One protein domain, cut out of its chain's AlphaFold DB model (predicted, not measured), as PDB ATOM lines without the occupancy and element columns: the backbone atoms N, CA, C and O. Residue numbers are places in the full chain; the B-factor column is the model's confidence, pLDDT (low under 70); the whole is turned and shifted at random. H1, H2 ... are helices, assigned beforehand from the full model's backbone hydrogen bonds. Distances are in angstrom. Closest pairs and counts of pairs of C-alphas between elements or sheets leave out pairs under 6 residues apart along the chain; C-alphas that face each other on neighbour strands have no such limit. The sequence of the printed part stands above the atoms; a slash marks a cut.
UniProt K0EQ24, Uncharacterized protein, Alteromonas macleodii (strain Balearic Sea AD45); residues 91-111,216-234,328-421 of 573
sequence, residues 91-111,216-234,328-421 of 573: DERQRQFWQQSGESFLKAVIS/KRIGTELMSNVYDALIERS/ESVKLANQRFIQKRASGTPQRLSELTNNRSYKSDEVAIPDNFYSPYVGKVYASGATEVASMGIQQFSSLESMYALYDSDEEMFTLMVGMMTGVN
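Overview. This is residues 91 to 111, 216 to 234 and 328 to 421 of the 573 residues of an uncharacterized protein of Alteromonas macleodii (strain Balearic Sea AD45) (UniProt K0EQ24). This is a cluster of crossed helices with a loop-rich head at one end of its longest axis. H6, H7 and H8 make a zigzag, with H6 and H8 in the core; H1 crosses H8 at close range, H2 packs on H7, and H3 packs on residues 91 to 95 of H1. The head holds the short helices H4 and H5 and the long link between them, residues 353 to 371. The printed part has 134 residues with eight named helices, H1 to H8 in chain order, and no named strand: its class is all helix. It is compact, with a radius of gyration of the C-alphas of 15.3 A, and spans 44 by 34 by 21 A.

Arrangement. H1, residues 91 to 109, touches H8, residues 407 to 418, about perpendicular at 88 degrees; their closest C-alphas, of Gly 102 and Gly 415, are 3.6 A apart. With residues 91 to 95 alone H1 touches H3, residues 328 to 341, at 84 degrees, about perpendicular, closest at the C-alphas of Arg 95 and Ala 333, 4.7 A. H2, residues 216 to 232, touches H7, residues 396 to 405, closest at the C-alphas of Thr 220 and Leu 396, 5.2 A. H4, residues 349 to 352, and H5, residues 372 to 375, only just touch, with 3 pairs of C-alphas within 8 A; those of Leu 352 and Pro 372 are closest, 6.5 A. The hub is H6, residues 385 to 394, which touches H3, H5, H7 and H8. H6 and H7 form a helical hairpin, opposite ways at a steep tilt of 42 degrees, with the C-alphas of Gln 392 and Ser 398 closest, 4.7 A. H1 and H7 are apart. Every O i to N i+4 pair is within hydrogen-bond range in H1, H3, H7 and H8; in H2 12 of 13 are, in H6 2 of 6, beside 4 of 7 O i to N i+3 pairs, and H4 and H5 are too short for such a pair.

Along the chain. H1 begins with C-alpha 91 at (146.738, 139.031, 188.946) and is 27.0 A long from first to last C-alpha. H2 measures 23.9 A, H3 19.9 A, H6 15.4 A, H7 14.2 A and H8 16.1 A; H4 and H5 have four residues each. H8 ends with C-alpha 418 at (154.100, 148.993, 201.347).

Size, cuts and confidence. The two C-alphas farthest apart, of Ala 108 and Ser 360, are 44.7 A apart. Residues 112 to 215 and 235 to 327 are not printed; C-alphas 111 and 216 are 15.5 A apart, and C-alphas 234 and 328 are 22.2 A apart. The link from H4 to H5 is long, 19 residues. The mean pLDDT of the printed part is 89.4, and no printed residue is under 70.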
ATOM      1  N   ASP A  91     147.149 137.628 188.937       84.75
ATOM      2  CA  ASP A  91     146.738 139.031 188.946       84.75
ATOM      3  C   ASP A  91     145.864 139.360 190.171       84.75
ATOM      4  O   ASP A  91     146.081 140.363 190.857       84.75
ATOM      5  N   GLU A  92     144.936 138.465 190.510       88.38
ATOM      6  CA  GLU A  92     144.074 138.543 191.681       88.38
ATOM      7  C   GLU A  92     144.863 138.314 192.968       88.38
ATOM      8  O   GLU A  92     144.692 139.095 193.903       88.38
ATOM      9  N   ARG A  93     145.763 137.322 193.023       87.56
ATOM     10  CA  ARG A  93     146.637 137.098 194.188       87.56
ATOM     11  C   ARG A  93     147.500 138.327 194.476       87.56
ATOM     12  O   ARG A  93     147.573 138.762 195.623       87.56
ATOM     13  N   GLN A  94     148.106 138.927 193.448       87.25
ATOM     14  CA  GLN A  94     148.936 140.126 193.592       87.25
ATOM     15  C   GLN A  94     148.112 141.337 194.048       87.25
ATOM     16  O   GLN A  94     148.512 142.047 194.974       87.25
ATOM     17  N   ARG A  95     146.939 141.556 193.436       91.81
ATOM     18  CA  ARG A  95     145.999 142.613 193.839       91.81
ATOM     19  C   ARG A  95     145.549 142.427 195.288       91.81
ATOM     20  O   ARG A  95     145.572 143.388 196.049       91.81
ATOM     21  N   GLN A  96     145.156 141.213 195.681       91.25
ATOM     22  CA  GLN A  96     144.727 140.892 197.046       91.25
ATOM     23  C   GLN A  96     145.847 141.092 198.058       91.25
ATOM     24  O   GLN A  96     145.608 141.684 199.105       91.25
ATOM     25  N   PHE A  97     147.064 140.653 197.740       90.38
ATOM     26  CA  PHE A  97     148.226 140.860 198.595       90.38
ATOM     27  C   PHE A  97     148.466 142.350 198.871       90.38
ATOM     28  O   PHE A  97     148.646 142.749 200.026       90.38
ATOM     29  N   TRP A  98     148.412 143.199 197.838       93.38
ATOM     30  CA  TRP A  98     148.524 144.646 198.025       93.38
ATOM     31  C   TRP A  98     147.328 145.222 198.769       93.38
ATOM     32  O   TRP A  98     147.535 145.959 199.725       93.38
ATOM     33  N   GLN A  99     146.103 144.836 198.422       94.31
ATOM     34  CA  GLN A  99     144.905 145.279 199.130       94.31
ATOM     35  C   GLN A  99     145.009 144.997 200.642       94.31
ATOM     36  O   GLN A  99     144.884 145.914 201.448       94.31
ATOM     37  N   GLN A 100     145.353 143.767 201.030       94.56
ATOM     38  CA  GLN A 100     145.524 143.362 202.432       94.56
ATOM     39  C   GLN A 100     146.683 144.089 203.124       94.56
ATOM     40  O   GLN A 100     146.578 144.454 204.299       94.56
ATOM     41  N   SER A 101     147.789 144.318 202.407       94.38
ATOM     42  CA  SER A 101     148.922 145.101 202.917       94.38
ATOM     43  C   SER A 101     148.502 146.545 203.205       94.38
ATOM     44  O   SER A 101     148.809 147.079 204.272       94.38
ATOM     45  N   GLY A 102     147.735 147.149 202.293       97.06
ATOM     46  CA  GLY A 102     147.176 148.489 202.437       97.06
ATOM     47  C   GLY A 102     146.209 148.590 203.613       97.06
ATOM     48  O   GLY A 102     146.367 149.467 204.456       97.06
ATOM     49  N   GLU A 103     145.263 147.656 203.727       96.56
ATOM     50  CA  GLU A 103     144.305 147.591 204.841       96.56
ATOM     51  C   GLU A 103     145.018 147.460 206.189       96.56
ATOM     52  O   GLU A 103     144.722 148.191 207.137       96.56
ATOM     53  N   SER A 104     146.002 146.561 206.267       96.75
ATOM     54  CA  SER A 104     146.796 146.340 207.477       96.75
ATOM     55  C   SER A 104     147.581 147.591 207.871       96.75
ATOM     56  O   SER A 104     147.609 147.964 209.046       96.75
ATOM     57  N   PHE A 105     148.185 148.268 206.892       97.06
ATOM     58  CA  PHE A 105     148.905 149.516 207.110       97.06
ATOM     59  C   PHE A 105     147.969 150.629 207.590       97.06
ATOM     60  O   PHE A 105     148.230 151.252 208.620       97.06
ATOM     61  N   LEU A 106     146.866 150.865 206.875       97.00
ATOM     62  CA  LEU A 106     145.927 151.943 207.175       97.00
ATOM     63  C   LEU A 106     145.258 151.743 208.527       97.00
ATOM     64  O   LEU A 106     145.197 152.686 209.309       97.00
ATOM     65  N   LYS A 107     144.868 150.513 208.873       95.69
ATOM     66  CA  LYS A 107     144.331 150.185 210.200       95.69
ATOM     67  C   LYS A 107     145.296 150.537 211.336       95.69
ATOM     68  O   LYS A 107     144.849 150.886 212.425       95.69
ATOM     69  N   ALA A 108     146.604 150.443 211.099       95.75
ATOM     70  CA  ALA A 108     147.622 150.767 212.093       95.75
ATOM     71  C   ALA A 108     147.934 152.271 212.200       95.75
ATOM     72  O   ALA A 108     148.534 152.683 213.189       95.75
ATOM     73  N   VAL A 109     147.587 153.077 211.189       96.06
ATOM     74  CA  VAL A 109     148.027 154.483 211.074       96.06
ATOM     75  C   VAL A 109     146.866 155.482 211.126       96.06
ATOM     76  O   VAL A 109     147.023 156.584 211.658       96.06
ATOM     77  N   ILE A 110     145.693 155.120 210.604       93.88
ATOM     78  CA  ILE A 110     144.494 155.959 210.651       93.88
ATOM     79  C   ILE A 110     144.065 156.123 212.109       93.88
ATOM     80  O   ILE A 110     143.766 155.155 212.805       93.88
ATOM     81  N   SER A 111     144.006 157.374 212.564       91.75
ATOM     82  CA  SER A 111     143.500 157.715 213.893       91.75
ATOM     83  C   SER A 111     141.988 157.459 213.948       91.75
ATOM     84  O   SER A 111     141.249 158.117 213.204       91.75
ATOM     85  N   LYS A 216     137.757 169.145 205.214       94.25
ATOM     86  CA  LYS A 216     139.030 169.183 204.484       94.25
ATOM     87  C   LYS A 216     140.228 169.248 205.430       94.25
ATOM     88  O   LYS A 216     141.206 168.527 205.233       94.25
ATOM     89  N   ARG A 217     140.165 170.077 206.473       96.12
ATOM     90  CA  ARG A 217     141.229 170.188 207.474       96.12
ATOM     91  C   ARG A 217     141.447 168.871 208.217       96.12
ATOM     92  O   ARG A 217     142.571 168.391 208.269       96.12
ATOM     93  N   ILE A 218     140.389 168.252 208.745       96.81
ATOM     94  CA  ILE A 218     140.516 166.962 209.445       96.81
ATOM     95  C   ILE A 218     141.042 165.889 208.478       96.81
ATOM     96  O   ILE A 218     141.913 165.103 208.844       96.81
ATOM     97  N   GLY A 219     140.559 165.888 207.232       96.19
ATOM     98  CA  GLY A 219     140.987 164.959 206.188       96.19
ATOM     99  C   GLY A 219     142.472 165.081 205.854       96.19
ATOM    100  O   GLY A 219     143.192 164.086 205.852       96.19
ATOM    101  N   THR A 220     142.967 166.300 205.645       96.56
ATOM    102  CA  THR A 220     144.397 166.558 205.395       96.56
ATOM    103  C   THR A 220     145.269 166.227 206.604       96.56
ATOM    104  O   THR A 220     146.326 165.624 206.440       96.56
ATOM    105  N   GLU A 221     144.816 166.525 207.823       96.25
ATOM    106  CA  GLU A 221     145.503 166.126 209.057       96.25
ATOM    107  C   GLU A 221     145.527 164.600 209.255       96.25
ATOM    108  O   GLU A 221     146.443 164.081 209.896       96.25
ATOM    109  N   LEU A 222     144.522 163.868 208.765       96.19
ATOM    110  CA  LEU A 222     144.526 162.405 208.745       96.19
ATOM    111  C   LEU A 222     145.527 161.882 207.705       96.19
ATOM    112  O   LEU A 222     146.320 160.994 208.014       96.19
ATOM    113  N   MET A 223     145.527 162.457 206.500       97.69
ATOM    114  CA  MET A 223     146.447 162.070 205.428       97.69
ATOM    115  C   MET A 223     147.901 162.403 205.741       97.69
ATOM    116  O   MET A 223     148.771 161.646 205.331       97.69
ATOM    117  N   SER A 224     148.177 163.469 206.502       97.50
ATOM    118  CA  SER A 224     149.534 163.768 206.981       97.50
ATOM    119  C   SER A 224     150.102 162.589 207.761       97.50
ATOM    120  O   SER A 224     151.185 162.121 207.442       97.50
ATOM    121  N   ASN A 225     149.330 162.026 208.701       96.38
ATOM    122  CA  ASN A 225     149.766 160.865 209.481       96.38
ATOM    123  C   ASN A 225     150.059 159.648 208.586       96.38
ATOM    124  O   ASN A 225     151.034 158.933 208.808       96.38
ATOM    125  N   VAL A 226     149.215 159.409 207.575       97.88
ATOM    126  CA  VAL A 226     149.416 158.322 206.601       97.88
ATOM    127  C   VAL A 226     150.685 158.558 205.785       97.88
ATOM    128  O   VAL A 226     151.494 157.645 205.635       97.88
ATOM    129  N   TYR A 227     150.875 159.777 205.286       98.12
ATOM    130  CA  TYR A 227     152.034 160.164 204.493       98.12
ATOM    131  C   TYR A 227     153.335 160.040 205.284       98.12
ATOM    132  O   TYR A 227     154.279 159.404 204.820       98.12
ATOM    133  N   ASP A 228     153.365 160.574 206.504       97.31
ATOM    134  CA  ASP A 228     154.531 160.518 207.383       97.31
ATOM    135  C   ASP A 228     154.895 159.064 207.706       97.31
ATOM    136  O   ASP A 228     156.060 158.688 207.595       97.31
ATOM    137  N   ALA A 229     153.905 158.208 207.984       97.31
ATOM    138  CA  ALA A 229     154.140 156.785 208.218       97.31
ATOM    139  C   ALA A 229     154.655 156.045 206.972       97.31
ATOM    140  O   ALA A 229     155.475 155.135 207.103       97.31
ATOM    141  N   LEU A 230     154.192 156.401 205.765       97.12
ATOM    142  CA  LEU A 230     154.701 155.827 204.512       97.12
ATOM    143  C   LEU A 230     156.175 156.184 204.309       97.12
ATOM    144  O   LEU A 230     156.985 155.341 203.930       97.12
ATOM    145  N   ILE A 231     156.518 157.439 204.586       96.56
ATOM    146  CA  ILE A 231     157.873 157.964 204.469       96.56
ATOM    147  C   ILE A 231     158.793 157.353 205.538       96.56
ATOM    148  O   ILE A 231     159.905 156.932 205.212       96.56
ATOM    149  N   GLU A 232     158.341 157.258 206.790       94.62
ATOM    150  CA  GLU A 232     159.094 156.690 207.917       94.62
ATOM    151  C   GLU A 232     159.353 155.189 207.752       94.62
ATOM    152  O   GLU A 232     160.460 154.723 208.012       94.62
ATOM    153  N   ARG A 233     158.356 154.428 207.286       92.06
ATOM    154  CA  ARG A 233     158.465 152.970 207.099       92.06
ATOM    155  C   ARG A 233     159.063 152.569 205.751       92.06
ATOM    156  O   ARG A 233     159.138 151.377 205.456       92.06
ATOM    157  N   SER A 234     159.468 153.535 204.928       92.31
ATOM    158  CA  SER A 234     160.125 153.248 203.658       92.31
ATOM    159  C   SER A 234     161.421 152.467 203.882       92.31
ATOM    160  O   SER A 234     162.230 152.799 204.746       92.31
ATOM    161  N   GLU A 328     155.175 144.345 184.976       77.19
ATOM    162  CA  GLU A 328     154.067 143.428 184.688       77.19
ATOM    163  C   GLU A 328     153.252 143.076 185.947       77.19
ATOM    164  O   GLU A 328     152.048 142.867 185.840       77.19
ATOM    165  N   SER A 329     153.847 143.079 187.150       79.00
ATOM    166  CA  SER A 329     153.099 142.838 188.398       79.00
ATOM    167  C   SER A 329     152.105 143.962 188.688       79.00
ATOM    168  O   SER A 329     150.949 143.710 189.027       79.00
ATOM    169  N   VAL A 330     152.548 145.207 188.492       87.44
ATOM    170  CA  VAL A 330     151.735 146.411 188.675       87.44
ATOM    171  C   VAL A 330     150.638 146.437 187.624       87.44
ATOM    172  O   VAL A 330     149.467 146.617 187.952       87.44
ATOM    173  N   LYS A 331     151.006 146.185 186.368       86.69
ATOM    174  CA  LYS A 331     150.078 146.146 185.243       86.69
ATOM    175  C   LYS A 331     148.982 145.100 185.431       86.69
ATOM    176  O   LYS A 331     147.812 145.446 185.292       86.69
ATOM    177  N   LEU A 332     149.329 143.853 185.760       84.19
ATOM    178  CA  LEU A 332     148.354 142.774 185.950       84.19
ATOM    179  C   LEU A 332     147.396 143.079 187.105       84.19
ATOM    180  O   LEU A 332     146.181 143.013 186.928       84.19
ATOM    181  N   ALA A 333     147.912 143.504 188.261       88.81
ATOM    182  CA  ALA A 333     147.068 143.866 189.398       88.81
ATOM    183  C   ALA A 333     146.140 145.057 189.086       88.81
ATOM    184  O   ALA A 333     144.971 145.047 189.474       88.81
ATOM    185  N   ASN A 334     146.624 146.062 188.346       92.31
ATOM    186  CA  ASN A 334     145.829 147.218 187.923       92.31
ATOM    187  C   ASN A 334     144.750 146.837 186.899       92.31
ATOM    188  O   ASN A 334     143.613 147.305 186.990       92.31
ATOM    189  N   GLN A 335     145.069 145.962 185.943       89.00
ATOM    190  CA  GLN A 335     144.082 145.409 185.015       89.00
ATOM    191  C   GLN A 335     143.003 144.640 185.774       89.00
ATOM    192  O   GLN A 335     141.815 144.838 185.514       89.00
ATOM    193  N   ARG A 336     143.402 143.815 186.746       89.38
ATOM    194  CA  ARG A 336     142.470 143.049 187.570       89.38
ATOM    195  C   ARG A 336     141.582 143.940 188.430       89.38
ATOM    196  O   ARG A 336     140.386 143.678 188.535       89.38
ATOM    197  N   PHE A 337     142.136 145.016 188.989       91.25
ATOM    198  CA  PHE A 337     141.376 146.043 189.705       91.25
ATOM    199  C   PHE A 337     140.266 146.641 188.827       91.25
ATOM    200  O   PHE A 337     139.108 146.659 189.242       91.25
ATOM    201  N   ILE A 338     140.583 147.041 187.590       89.62
ATOM    202  CA  ILE A 338     139.577 147.557 186.648       89.62
ATOM    203  C   ILE A 338     138.539 146.479 186.312       89.62
ATOM    204  O   ILE A 338     137.343 146.750 186.350       89.62
ATOM    205  N   GLN A 339     138.975 145.257 185.987       85.50
ATOM    206  CA  GLN A 339     138.076 144.160 185.603       85.50
ATOM    207  C   GLN A 339     137.071 143.817 186.704       85.50
ATOM    208  O   GLN A 339     135.897 143.612 186.410       85.50
ATOM    209  N   LYS A 340     137.514 143.776 187.965       83.81
ATOM    210  CA  LYS A 340     136.655 143.454 189.113       83.81
ATOM    211  C   LYS A 340     135.574 144.509 189.346       83.81
ATOM    212  O   LYS A 340     134.493 144.179 189.825       83.81
ATOM    213  N   ARG A 341     135.870 145.761 189.004       81.25
ATOM    214  CA  ARG A 341     134.973 146.900 189.204       81.25
ATOM    215  C   ARG A 341     134.210 147.315 187.950       81.25
ATOM    216  O   ARG A 341     133.407 148.236 187.993       81.25
ATOM    217  N   ALA A 342     134.440 146.647 186.824       76.94
ATOM    218  CA  ALA A 342     133.782 146.963 185.568       76.94
ATOM    219  C   ALA A 342     132.256 146.835 185.708       76.94
ATOM    220  O   ALA A 342     131.732 145.730 185.849       76.94
ATOM    221  N   SER A 343     131.534 147.957 185.631       70.50
ATOM    222  CA  SER A 343     130.083 147.979 185.840       70.50
ATOM    223  C   SER A 343     129.277 148.015 184.534       70.50
ATOM    224  O   SER A 343     128.046 148.045 184.566       70.50
ATOM    225  N   GLY A 344     129.937 148.017 183.367       71.62
ATOM    226  CA  GLY A 344     129.277 148.095 182.062       71.62
ATOM    227  C   GLY A 344     130.215 147.980 180.858       71.62
ATOM    228  O   GLY A 344     131.404 147.687 180.984       71.62
ATOM    229  N   THR A 345     129.671 148.200 179.657       81.38
ATOM    230  CA  THR A 345     130.450 148.206 178.410       81.38
ATOM    231  C   THR A 345     131.253 149.503 178.261       81.38
ATOM    232  O   THR A 345     130.808 150.541 178.749       81.38
ATOM    233  N   PRO A 346     132.409 149.489 177.568       85.25
ATOM    234  CA  PRO A 346     133.202 150.698 177.355       85.25
ATOM    235  C   PRO A 346     132.387 151.836 176.724       85.25
ATOM    236  O   PRO A 346     131.741 151.652 175.692       85.25
ATOM    237  N   GLN A 347     132.453 153.020 177.332       86.81
ATOM    238  CA  GLN A 347     131.801 154.249 176.874       86.81
ATOM    239  C   GLN A 347     132.845 155.305 176.515       86.81
ATOM    240  O   GLN A 347     134.005 155.223 176.921       86.81
ATOM    241  N   ARG A 348     132.454 156.315 175.734       86.94
ATOM    242  CA  ARG A 348     133.372 157.396 175.369       86.94
ATOM    243  C   ARG A 348     133.753 158.209 176.591       86.94
ATOM    244  O   ARG A 348     132.905 158.672 177.349       86.94
ATOM    245  N   LEU A 349     135.045 158.467 176.724       85.06
ATOM    246  CA  LEU A 349     135.577 159.210 177.852       85.06
ATOM    247  C   LEU A 349     135.070 160.661 177.878       85.06
ATOM    248  O   LEU A 349     134.820 161.204 178.951       85.06
ATOM    249  N   SER A 350     134.860 161.277 176.711       82.62
ATOM    250  CA  SER A 350     134.270 162.619 176.603       82.62
ATOM    251  C   SER A 350     132.822 162.690 177.091       82.62
ATOM    252  O   SER A 350     132.413 163.730 177.599       82.62
ATOM    253  N   GLU A 351     132.064 161.597 176.969       83.00
ATOM    254  CA  GLU A 351     130.690 161.487 177.469       83.00
ATOM    255  C   GLU A 351     130.701 161.273 178.986       83.00
ATOM    256  O   GLU A 351     130.039 162.012 179.709       83.00
ATOM    257  N   LEU A 352     131.543 160.355 179.476       80.06
ATOM    258  CA  LEU A 352     131.686 160.056 180.906       80.06
ATOM    259  C   LEU A 352     132.191 161.240 181.742       80.06
ATOM    260  O   LEU A 352     131.831 161.387 182.904       80.06
ATOM    261  N   THR A 353     133.059 162.072 181.170       76.62
ATOM    262  CA  THR A 353     133.679 163.208 181.876       76.62
ATOM    263  C   THR A 353     133.044 164.552 181.530       76.62
ATOM    264  O   THR A 353     133.441 165.574 182.088       76.62
ATOM    265  N   ASN A 354     132.116 164.579 180.565       76.19
ATOM    266  CA  ASN A 354     131.629 165.794 179.904       76.19
ATOM    267  C   ASN A 354     132.763 166.713 179.384       76.19
ATOM    268  O   ASN A 354     132.587 167.923 179.214       76.19
ATOM    269  N   ASN A 355     133.952 166.154 179.127       75.12
ATOM    270  CA  ASN A 355     135.110 166.897 178.654       75.12
ATOM    271  C   ASN A 355     135.359 166.630 177.165       75.12
ATOM    272  O   ASN A 355     135.830 165.570 176.750       75.12
ATOM    273  N   ARG A 356     135.099 167.652 176.344       80.25
ATOM    274  CA  ARG A 356     135.260 167.592 174.883       80.25
ATOM    275  C   ARG A 356     136.718 167.588 174.412       80.25
ATOM    276  O   ARG A 356     136.944 167.470 173.211       80.25
ATOM    277  N   SER A 357     137.700 167.742 175.306       75.50
ATOM    278  CA  SER A 357     139.119 167.663 174.936       75.50
ATOM    279  C   SER A 357     139.584 166.237 174.640       75.50
ATOM    280  O   SER A 357     140.614 166.069 173.987       75.50
ATOM    281  N   TYR A 358     138.857 165.224 175.124       80.19
ATOM    282  CA  TYR A 358     139.133 163.827 174.797       80.19
ATOM    283  C   TYR A 358     138.730 163.511 173.360       80.19
ATOM    284  O   TYR A 358     137.730 164.013 172.838       80.19
ATOM    285  N   LYS A 359     139.524 162.666 172.708       79.81
ATOM    286  CA  LYS A 359     139.270 162.232 171.337       79.81
ATOM    287  C   LYS A 359     138.092 161.260 171.289       79.81
ATOM    288  O   LYS A 359     137.754 160.594 172.261       79.81
ATOM    289  N   SER A 360     137.472 161.156 170.117       83.62
ATOM    290  CA  SER A 360     136.285 160.318 169.895       83.62
ATOM    291  C   SER A 360     136.535 158.810 169.999       83.62
ATOM    292  O   SER A 360     135.571 158.046 170.073       83.62
ATOM    293  N   ASP A 361     137.799 158.395 169.928       83.00
ATOM    294  CA  ASP A 361     138.283 157.019 170.053       83.00
ATOM    295  C   ASP A 361     138.776 156.683 171.471       83.00
ATOM    296  O   ASP A 361     139.087 155.526 171.748       83.00
ATOM    297  N   GLU A 362     138.820 157.657 172.388       84.19
ATOM    298  CA  GLU A 362     139.137 157.401 173.792       84.19
ATOM    299  C   GLU A 362     137.899 156.860 174.512       84.19
ATOM    300  O   GLU A 362     136.902 157.565 174.701       84.19
ATOM    301  N   VAL A 363     137.976 155.594 174.924       88.50
ATOM    302  CA  VAL A 363     136.918 154.896 175.661       88.50
ATOM    303  C   VAL A 363     137.409 154.445 177.032       88.50
ATOM    304  O   VAL A 363     138.593 154.157 177.218       88.50
ATOM    305  N   ALA A 364     136.494 154.380 177.991       87.19
ATOM    306  CA  ALA A 364     136.739 153.885 179.336       87.19
ATOM    307  C   ALA A 364     135.606 152.960 179.783       87.19
ATOM    308  O   ALA A 364     134.458 153.116 179.364       87.19
ATOM    309  N   ILE A 365     135.942 151.984 180.619       84.75
ATOM    310  CA  ILE A 365     134.963 151.146 181.305       84.75
ATOM    311  C   ILE A 365     134.279 152.020 182.366       84.75
ATOM    312  O   ILE A 365     134.983 152.596 183.200       84.75
ATOM    313  N   PRO A 366     132.941 152.168 182.325       76.44
ATOM    314  CA  PRO A 366     132.218 152.907 183.348       76.44
ATOM    315  C   PRO A 366     132.322 152.174 184.691       76.44
ATOM    316  O   PRO A 366     132.193 150.951 184.738       76.44
ATOM    317  N   ASP A 367     132.583 152.944 185.746       77.19
ATOM    318  CA  ASP A 367     132.573 152.544 187.158       77.19
ATOM    319  C   ASP A 367     132.652 153.816 188.040       77.19
ATOM    320  O   ASP A 367     132.831 154.930 187.538       77.19
ATOM    321  N   ASN A 368     132.579 153.655 189.361       74.69
ATOM    322  CA  ASN A 368     132.788 154.672 190.390       74.69
ATOM    323  C   ASN A 368     134.260 154.933 190.716       74.69
ATOM    324  O   ASN A 368     134.570 155.330 191.838       74.69
ATOM    325  N   PHE A 369     135.177 154.738 189.767       83.31
ATOM    326  CA  PHE A 369     136.569 155.142 189.957       83.31
ATOM    327  C   PHE A 369     136.668 156.608 190.379       83.31
ATOM    328  O   PHE A 369     135.868 157.438 189.935       83.31
ATOM    329  N   TYR A 370     137.694 156.968 191.153       82.38
ATOM    330  CA  TYR A 370     138.005 158.369 191.480       82.38
ATOM    331  C   TYR A 370     137.851 159.321 190.279       82.38
ATOM    332  O   TYR A 370     137.262 160.398 190.396       82.38
ATOM    333  N   SER A 371     138.302 158.884 189.101       85.25
ATOM    334  CA  SER A 371     138.073 159.540 187.817       85.25
ATOM    335  C   SER A 371     137.709 158.503 186.751       85.25
ATOM    336  O   SER A 371     138.374 157.466 186.703       85.25
ATOM    337  N   PRO A 372     136.782 158.792 185.810       84.25
ATOM    338  CA  PRO A 372     136.520 157.906 184.670       84.25
ATOM    339  C   PRO A 372     137.772 157.581 183.842       84.25
ATOM    340  O   PRO A 372     137.823 156.559 183.164       84.25
ATOM    341  N   TYR A 373     138.802 158.432 183.911       87.06
ATOM    342  CA  TYR A 373     140.081 158.202 183.244       87.06
ATOM    343  C   TYR A 373     140.805 156.938 183.738       87.06
ATOM    344  O   TYR A 373     141.511 156.313 182.958       87.06
ATOM    345  N   VAL A 374     140.587 156.519 184.990       89.44
ATOM    346  CA  VAL A 374     141.172 155.291 185.567       89.44
ATOM    347  C   VAL A 374     140.751 154.045 184.782       89.44
ATOM    348  O   VAL A 374     141.569 153.159 184.547       89.44
ATOM    349  N   GLY A 375     139.498 154.004 184.318       88.06
ATOM    350  CA  GLY A 375     138.940 152.898 183.538       88.06
ATOM    351  C   GLY A 375     139.285 152.937 182.048       88.06
ATOM    352  O   GLY A 375     138.690 152.187 181.271       88.06
ATOM    353  N   LYS A 376     140.177 153.835 181.606       88.44
ATOM    354  CA  LYS A 376     140.514 153.998 180.188       88.44
ATOM    355  C   LYS A 376     141.079 152.709 179.596       88.44
ATOM    356  O   LYS A 376     141.989 152.093 180.145       88.44
ATOM    357  N   VAL A 377     140.558 152.332 178.431       84.88
ATOM    358  CA  VAL A 377     140.948 151.102 177.740       84.88
ATOM    359  C   VAL A 377     141.994 151.418 176.682       84.88
ATOM    360  O   VAL A 377     141.750 152.178 175.744       84.88
ATOM    361  N   TYR A 378     143.153 150.776 176.802       81.69
ATOM    362  CA  TYR A 378     144.208 150.821 175.799       81.69
ATOM    363  C   TYR A 378     144.353 149.468 175.109       81.69
ATOM    364  O   TYR A 378     144.422 148.431 175.764       81.69
ATOM    365  N   ALA A 379     144.510 149.470 173.781       76.81
ATOM    366  CA  ALA A 379     144.777 148.247 173.015       76.81
ATOM    367  C   ALA A 379     146.085 147.544 173.434       76.81
ATOM    368  O   ALA A 379     146.234 146.343 173.240       76.81
ATOM    369  N   SER A 380     147.032 148.284 174.021       70.88
ATOM    370  CA  SER A 380     148.282 147.751 174.577       70.88
ATOM    371  C   SER A 380     148.110 147.035 175.924       70.88
ATOM    372  O   SER A 380     149.069 146.443 176.423       70.88
ATOM    373  N   GLY A 381     146.933 147.129 176.552       76.06
ATOM    374  CA  GLY A 381     146.711 146.699 177.931       76.06
ATOM    375  C   GLY A 381     147.364 147.608 178.979       76.06
ATOM    376  O   GLY A 381     147.471 147.204 180.131       76.06
ATOM    377  N   ALA A 382     147.835 148.804 178.612       82.00
ATOM    378  CA  ALA A 382     148.227 149.811 179.601       82.00
ATOM    379  C   ALA A 382     147.012 150.255 180.439       82.00
ATOM    380  O   ALA A 382     145.875 150.164 179.971       82.00
ATOM    381  N   THR A 383     147.258 150.734 181.657       90.88
ATOM    382  CA  THR A 383     146.231 151.219 182.592       90.88
ATOM    383  C   THR A 383     146.510 152.661 183.012       90.88
ATOM    384  O   THR A 383     147.530 153.227 182.637       90.88
ATOM    385  N   GLU A 384     145.592 153.253 183.776       92.56
ATOM    386  CA  GLU A 384     145.756 154.572 184.410       92.56
ATOM    387  C   GLU A 384     145.634 154.484 185.941       92.56
ATOM    388  O   GLU A 384     145.411 155.481 186.622       92.56
ATOM    389  N   VAL A 385     145.695 153.278 186.509       94.94
ATOM    390  CA  VAL A 385     145.363 153.045 187.920       94.94
ATOM    391  C   VAL A 385     146.467 153.594 188.815       94.94
ATOM    392  O   VAL A 385     146.201 154.461 189.646       94.94
ATOM    393  N   ALA A 386     147.718 153.163 188.637       95.38
ATOM    394  CA  ALA A 386     148.797 153.681 189.472       95.38
ATOM    395  C   ALA A 386     149.172 155.116 189.077       95.38
ATOM    396  O   ALA A 386     149.451 155.923 189.963       95.38
ATOM    397  N   SER A 387     149.095 155.484 187.790       95.44
ATOM    398  CA  SER A 387     149.330 156.865 187.338       95.44
ATOM    399  C   SER A 387     148.356 157.866 187.963       95.44
ATOM    400  O   SER A 387     148.770 158.938 188.418       95.44
ATOM    401  N   MET A 388     147.066 157.530 188.043       95.38
ATOM    402  CA  MET A 388     146.047 158.411 188.614       95.38
ATOM    403  C   MET A 388     145.942 158.321 190.130       95.38
ATOM    404  O   MET A 388     145.557 159.321 190.741       95.38
ATOM    405  N   GLY A 389     146.283 157.175 190.721       96.75
ATOM    406  CA  GLY A 389     146.274 156.956 192.164       96.75
ATOM    407  C   GLY A 389     147.495 157.555 192.857       96.75
ATOM    408  O   GLY A 389     147.356 158.416 193.724       96.75
ATOM    409  N   ILE A 390     148.708 157.178 192.439       97.25
ATOM    410  CA  ILE A 390     149.954 157.631 193.078       97.25
ATOM    411  C   ILE A 390     150.178 159.138 192.879       97.25
ATOM    412  O   ILE A 390     150.712 159.787 193.777       97.25
ATOM    413  N   GLN A 391     149.704 159.751 191.783       97.00
ATOM    414  CA  GLN A 391     149.786 161.216 191.644       97.00
ATOM    415  C   GLN A 391     149.070 161.964 192.781       97.00
ATOM    416  O   GLN A 391     149.436 163.101 193.079       97.00
ATOM    417  N   GLN A 392     148.063 161.357 193.422       97.75
ATOM    418  CA  GLN A 392     147.345 161.993 194.529       97.75
ATOM    419  C   GLN A 392     148.234 162.108 195.770       97.75
ATOM    420  O   GLN A 392     148.002 162.966 196.601       97.75
ATOM    421  N   PHE A 393     149.324 161.343 195.864       98.25
ATOM    422  CA  PHE A 393     150.331 161.465 196.925       98.25
ATOM    423  C   PHE A 393     151.289 162.652 196.709       98.25
ATOM    424  O   PHE A 393     152.294 162.790 197.409       98.25
ATOM    425  N   SER A 394     150.999 163.527 195.739       97.19
ATOM    426  CA  SER A 394     151.723 164.785 195.537       97.19
ATOM    427  C   SER A 394     151.295 165.896 196.506       97.19
ATOM    428  O   SER A 394     152.084 166.814 196.736       97.19
ATOM    429  N   SER A 395     150.097 165.814 197.105       97.56
ATOM    430  CA  SER A 395     149.638 166.728 198.161       97.56
ATOM    431  C   SER A 395     148.665 166.046 199.130       97.56
ATOM    432  O   SER A 395     147.949 165.123 198.756       97.56
ATOM    433  N   LEU A 396     148.576 166.533 200.370       97.94
ATOM    434  CA  LEU A 396     147.664 165.962 201.371       97.94
ATOM    435  C   LEU A 396     146.189 166.141 200.988       97.94
ATOM    436  O   LEU A 396     145.362 165.281 201.281       97.94
ATOM    437  N   GLU A 397     145.847 167.243 200.315       95.69
ATOM    438  CA  GLU A 397     144.488 167.504 199.833       95.69
ATOM    439  C   GLU A 397     144.079 166.507 198.754       95.69
ATOM    440  O   GLU A 397     142.949 166.026 198.766       95.69
ATOM    441  N   SER A 398     144.986 166.196 197.826       96.19
ATOM    442  CA  SER A 398     144.711 165.238 196.755       96.19
ATOM    443  C   SER A 398     144.676 163.802 197.280       96.19
ATOM    444  O   SER A 398     143.775 163.053 196.901       96.19
ATOM    445  N   MET A 399     145.545 163.444 198.234       97.81
ATOM    446  CA  MET A 399     145.441 162.180 198.976       97.81
ATOM    447  C   MET A 399     144.078 162.038 199.643       97.81
ATOM    448  O   MET A 399     143.432 161.003 199.503       97.81
ATOM    449  N   TYR A 400     143.629 163.088 200.339       96.62
ATOM    450  CA  TYR A 400     142.344 163.062 201.024       96.62
ATOM    451  C   TYR A 400     141.194 162.957 200.022       96.62
ATOM    452  O   TYR A 400     140.279 162.173 200.241       96.62
ATOM    453  N   ALA A 401     141.263 163.677 198.900       91.94
ATOM    454  CA  ALA A 401     140.264 163.575 197.843       91.94
ATOM    455  C   ALA A 401     140.144 162.142 197.304       91.94
ATOM    456  O   ALA A 401     139.026 161.673 197.110       91.94
ATOM    457  N   LEU A 402     141.262 161.432 197.107       95.06
ATOM    458  CA  LEU A 402     141.240 160.022 196.707       95.06
ATOM    459  C   LEU A 402     140.646 159.132 197.800       95.06
ATOM    460  O   LEU A 402     139.759 158.343 197.510       95.06
ATOM    461  N   TYR A 403     141.095 159.289 199.045       94.75
ATOM    462  CA  TYR A 403     140.590 158.512 200.178       94.75
ATOM    463  C   TYR A 403     139.074 158.679 200.383       94.75
ATOM    464  O   TYR A 403     138.369 157.694 200.557       94.75
ATOM    465  N   ASP A 404     138.569 159.914 200.317       89.62
ATOM    466  CA  ASP A 404     137.156 160.253 200.549       89.62
ATOM    467  C   ASP A 404     136.228 159.763 199.427       89.62
ATOM    468  O   ASP A 404     135.031 159.614 199.652       89.62
ATOM    469  N   SER A 405     136.754 159.534 198.219       85.12
ATOM    470  CA  SER A 405     135.938 159.214 197.038       85.12
ATOM    471  C   SER A 405     136.172 157.828 196.438       85.12
ATOM    472  O   SER A 405     135.312 157.354 195.699       85.12
ATOM    473  N   ASP A 406     137.310 157.191 196.721       90.19
ATOM    474  CA  ASP A 406     137.653 155.841 196.272       90.19
ATOM    475  C   ASP A 406     138.649 155.189 197.254       90.19
ATOM    476  O   ASP A 406     139.846 155.039 196.982       90.19
ATOM    477  N   GLU A 407     138.147 154.824 198.439       91.31
ATOM    478  CA  GLU A 407     138.946 154.216 199.513       91.31
ATOM    479  C   GLU A 407     139.612 152.903 199.071       91.31
ATOM    480  O   GLU A 407     140.742 152.623 199.475       91.31
ATOM    481  N   GLU A 408     138.969 152.112 198.205       92.62
ATOM    482  CA  GLU A 408     139.556 150.877 197.673       92.62
ATOM    483  C   GLU A 408     140.787 151.185 196.813       92.62
ATOM    484  O   GLU A 408     141.848 150.600 197.031       92.62
ATOM    485  N   MET A 409     140.691 152.147 195.885       94.75
ATOM    486  CA  MET A 409     141.841 152.571 195.085       94.75
ATOM    487  C   MET A 409     142.942 153.168 195.969       94.75
ATOM    488  O   MET A 409     144.114 152.838 195.785       94.75
ATOM    489  N   PHE A 410     142.589 154.011 196.946       97.25
ATOM    490  CA  PHE A 410     143.548 154.562 197.908       97.25
ATOM    491  C   PHE A 410     144.302 153.448 198.647       97.25
ATOM    492  O   PHE A 410     145.533 153.457 198.723       97.25
ATOM    493  N   THR A 411     143.564 152.450 199.132       97.38
ATOM    494  CA  THR A 411     144.102 151.294 199.848       97.38
ATOM    495  C   THR A 411     145.002 150.448 198.956       97.38
ATOM    496  O   THR A 411     146.094 150.076 199.384       97.38
ATOM    497  N   LEU A 412     144.617 150.223 197.696       96.31
ATOM    498  CA  LEU A 412     145.461 149.545 196.714       96.31
ATOM    499  C   LEU A 412     146.777 150.301 196.482       96.31
ATOM    500  O   LEU A 412     147.827 149.667 196.411       96.31
ATOM    501  N   MET A 413     146.760 151.638 196.398       97.44
ATOM    502  CA  MET A 413     147.984 152.437 196.219       97.44
ATOM    503  C   MET A 413     148.915 152.332 197.431       97.44
ATOM    504  O   MET A 413     150.111 152.091 197.268       97.44
ATOM    505  N   VAL A 414     148.376 152.450 198.649       97.81
ATOM    506  CA  VAL A 414     149.138 152.252 199.898       97.81
ATOM    507  C   VAL A 414     149.696 150.833 199.969       97.81
ATOM    508  O   VAL A 414     150.865 150.627 200.296       97.81
ATOM    509  N   GLY A 415     148.881 149.851 199.601       95.75
ATOM    510  CA  GLY A 415     149.253 148.452 199.487       95.75
ATOM    511  C   GLY A 415     150.381 148.207 198.501       95.75
ATOM    512  O   GLY A 415     151.337 147.508 198.811       95.75
ATOM    513  N   MET A 416     150.324 148.849 197.338       93.44
ATOM    514  CA  MET A 416     151.385 148.798 196.347       93.44
ATOM    515  C   MET A 416     152.668 149.421 196.895       93.44
ATOM    516  O   MET A 416     153.735 148.879 196.643       93.44
ATOM    517  N   MET A 417     152.606 150.542 197.621       94.00
ATOM    518  CA  MET A 417     153.772 151.224 198.217       94.00
ATOM    519  C   MET A 417     154.443 150.426 199.346       94.00
ATOM    520  O   MET A 417     155.663 150.491 199.499       94.00
ATOM    521  N   THR A 418     153.657 149.667 200.112       92.19
ATOM    522  CA  THR A 418     154.100 148.993 201.347       92.19
ATOM    523  C   THR A 418     154.300 147.486 201.189       92.19
ATOM    524  O   THR A 418     155.165 146.912 201.843       92.19
ATOM    525  N   GLY A 419     153.556 146.842 200.291       86.69
ATOM    526  CA  GLY A 419     153.649 145.422 199.955       86.69
ATOM    527  C   GLY A 419     154.798 145.136 198.991       86.69
ATOM    528  O   GLY A 419     154.590 144.638 197.883       86.69
ATOM    529  N   VAL A 420     156.015 145.499 199.390       81.12
ATOM    530  CA  VAL A 420     157.248 145.240 198.638       81.12
ATOM    531  C   VAL A 420     158.056 144.188 199.391       81.12
ATOM    532  O   VAL A 420     158.288 144.331 200.585       81.12
ATOM    533  N   ASN A 421     158.475 143.121 198.706       78.12
ATOM    534  CA  ASN A 421     159.269 142.061 199.330       78.12
ATOM    535  C   ASN A 421     160.764 142.423 199.422       78.12
ATOM    536  O   ASN A 421     161.282 143.223 198.636       78.12
TER     537      ASN A 421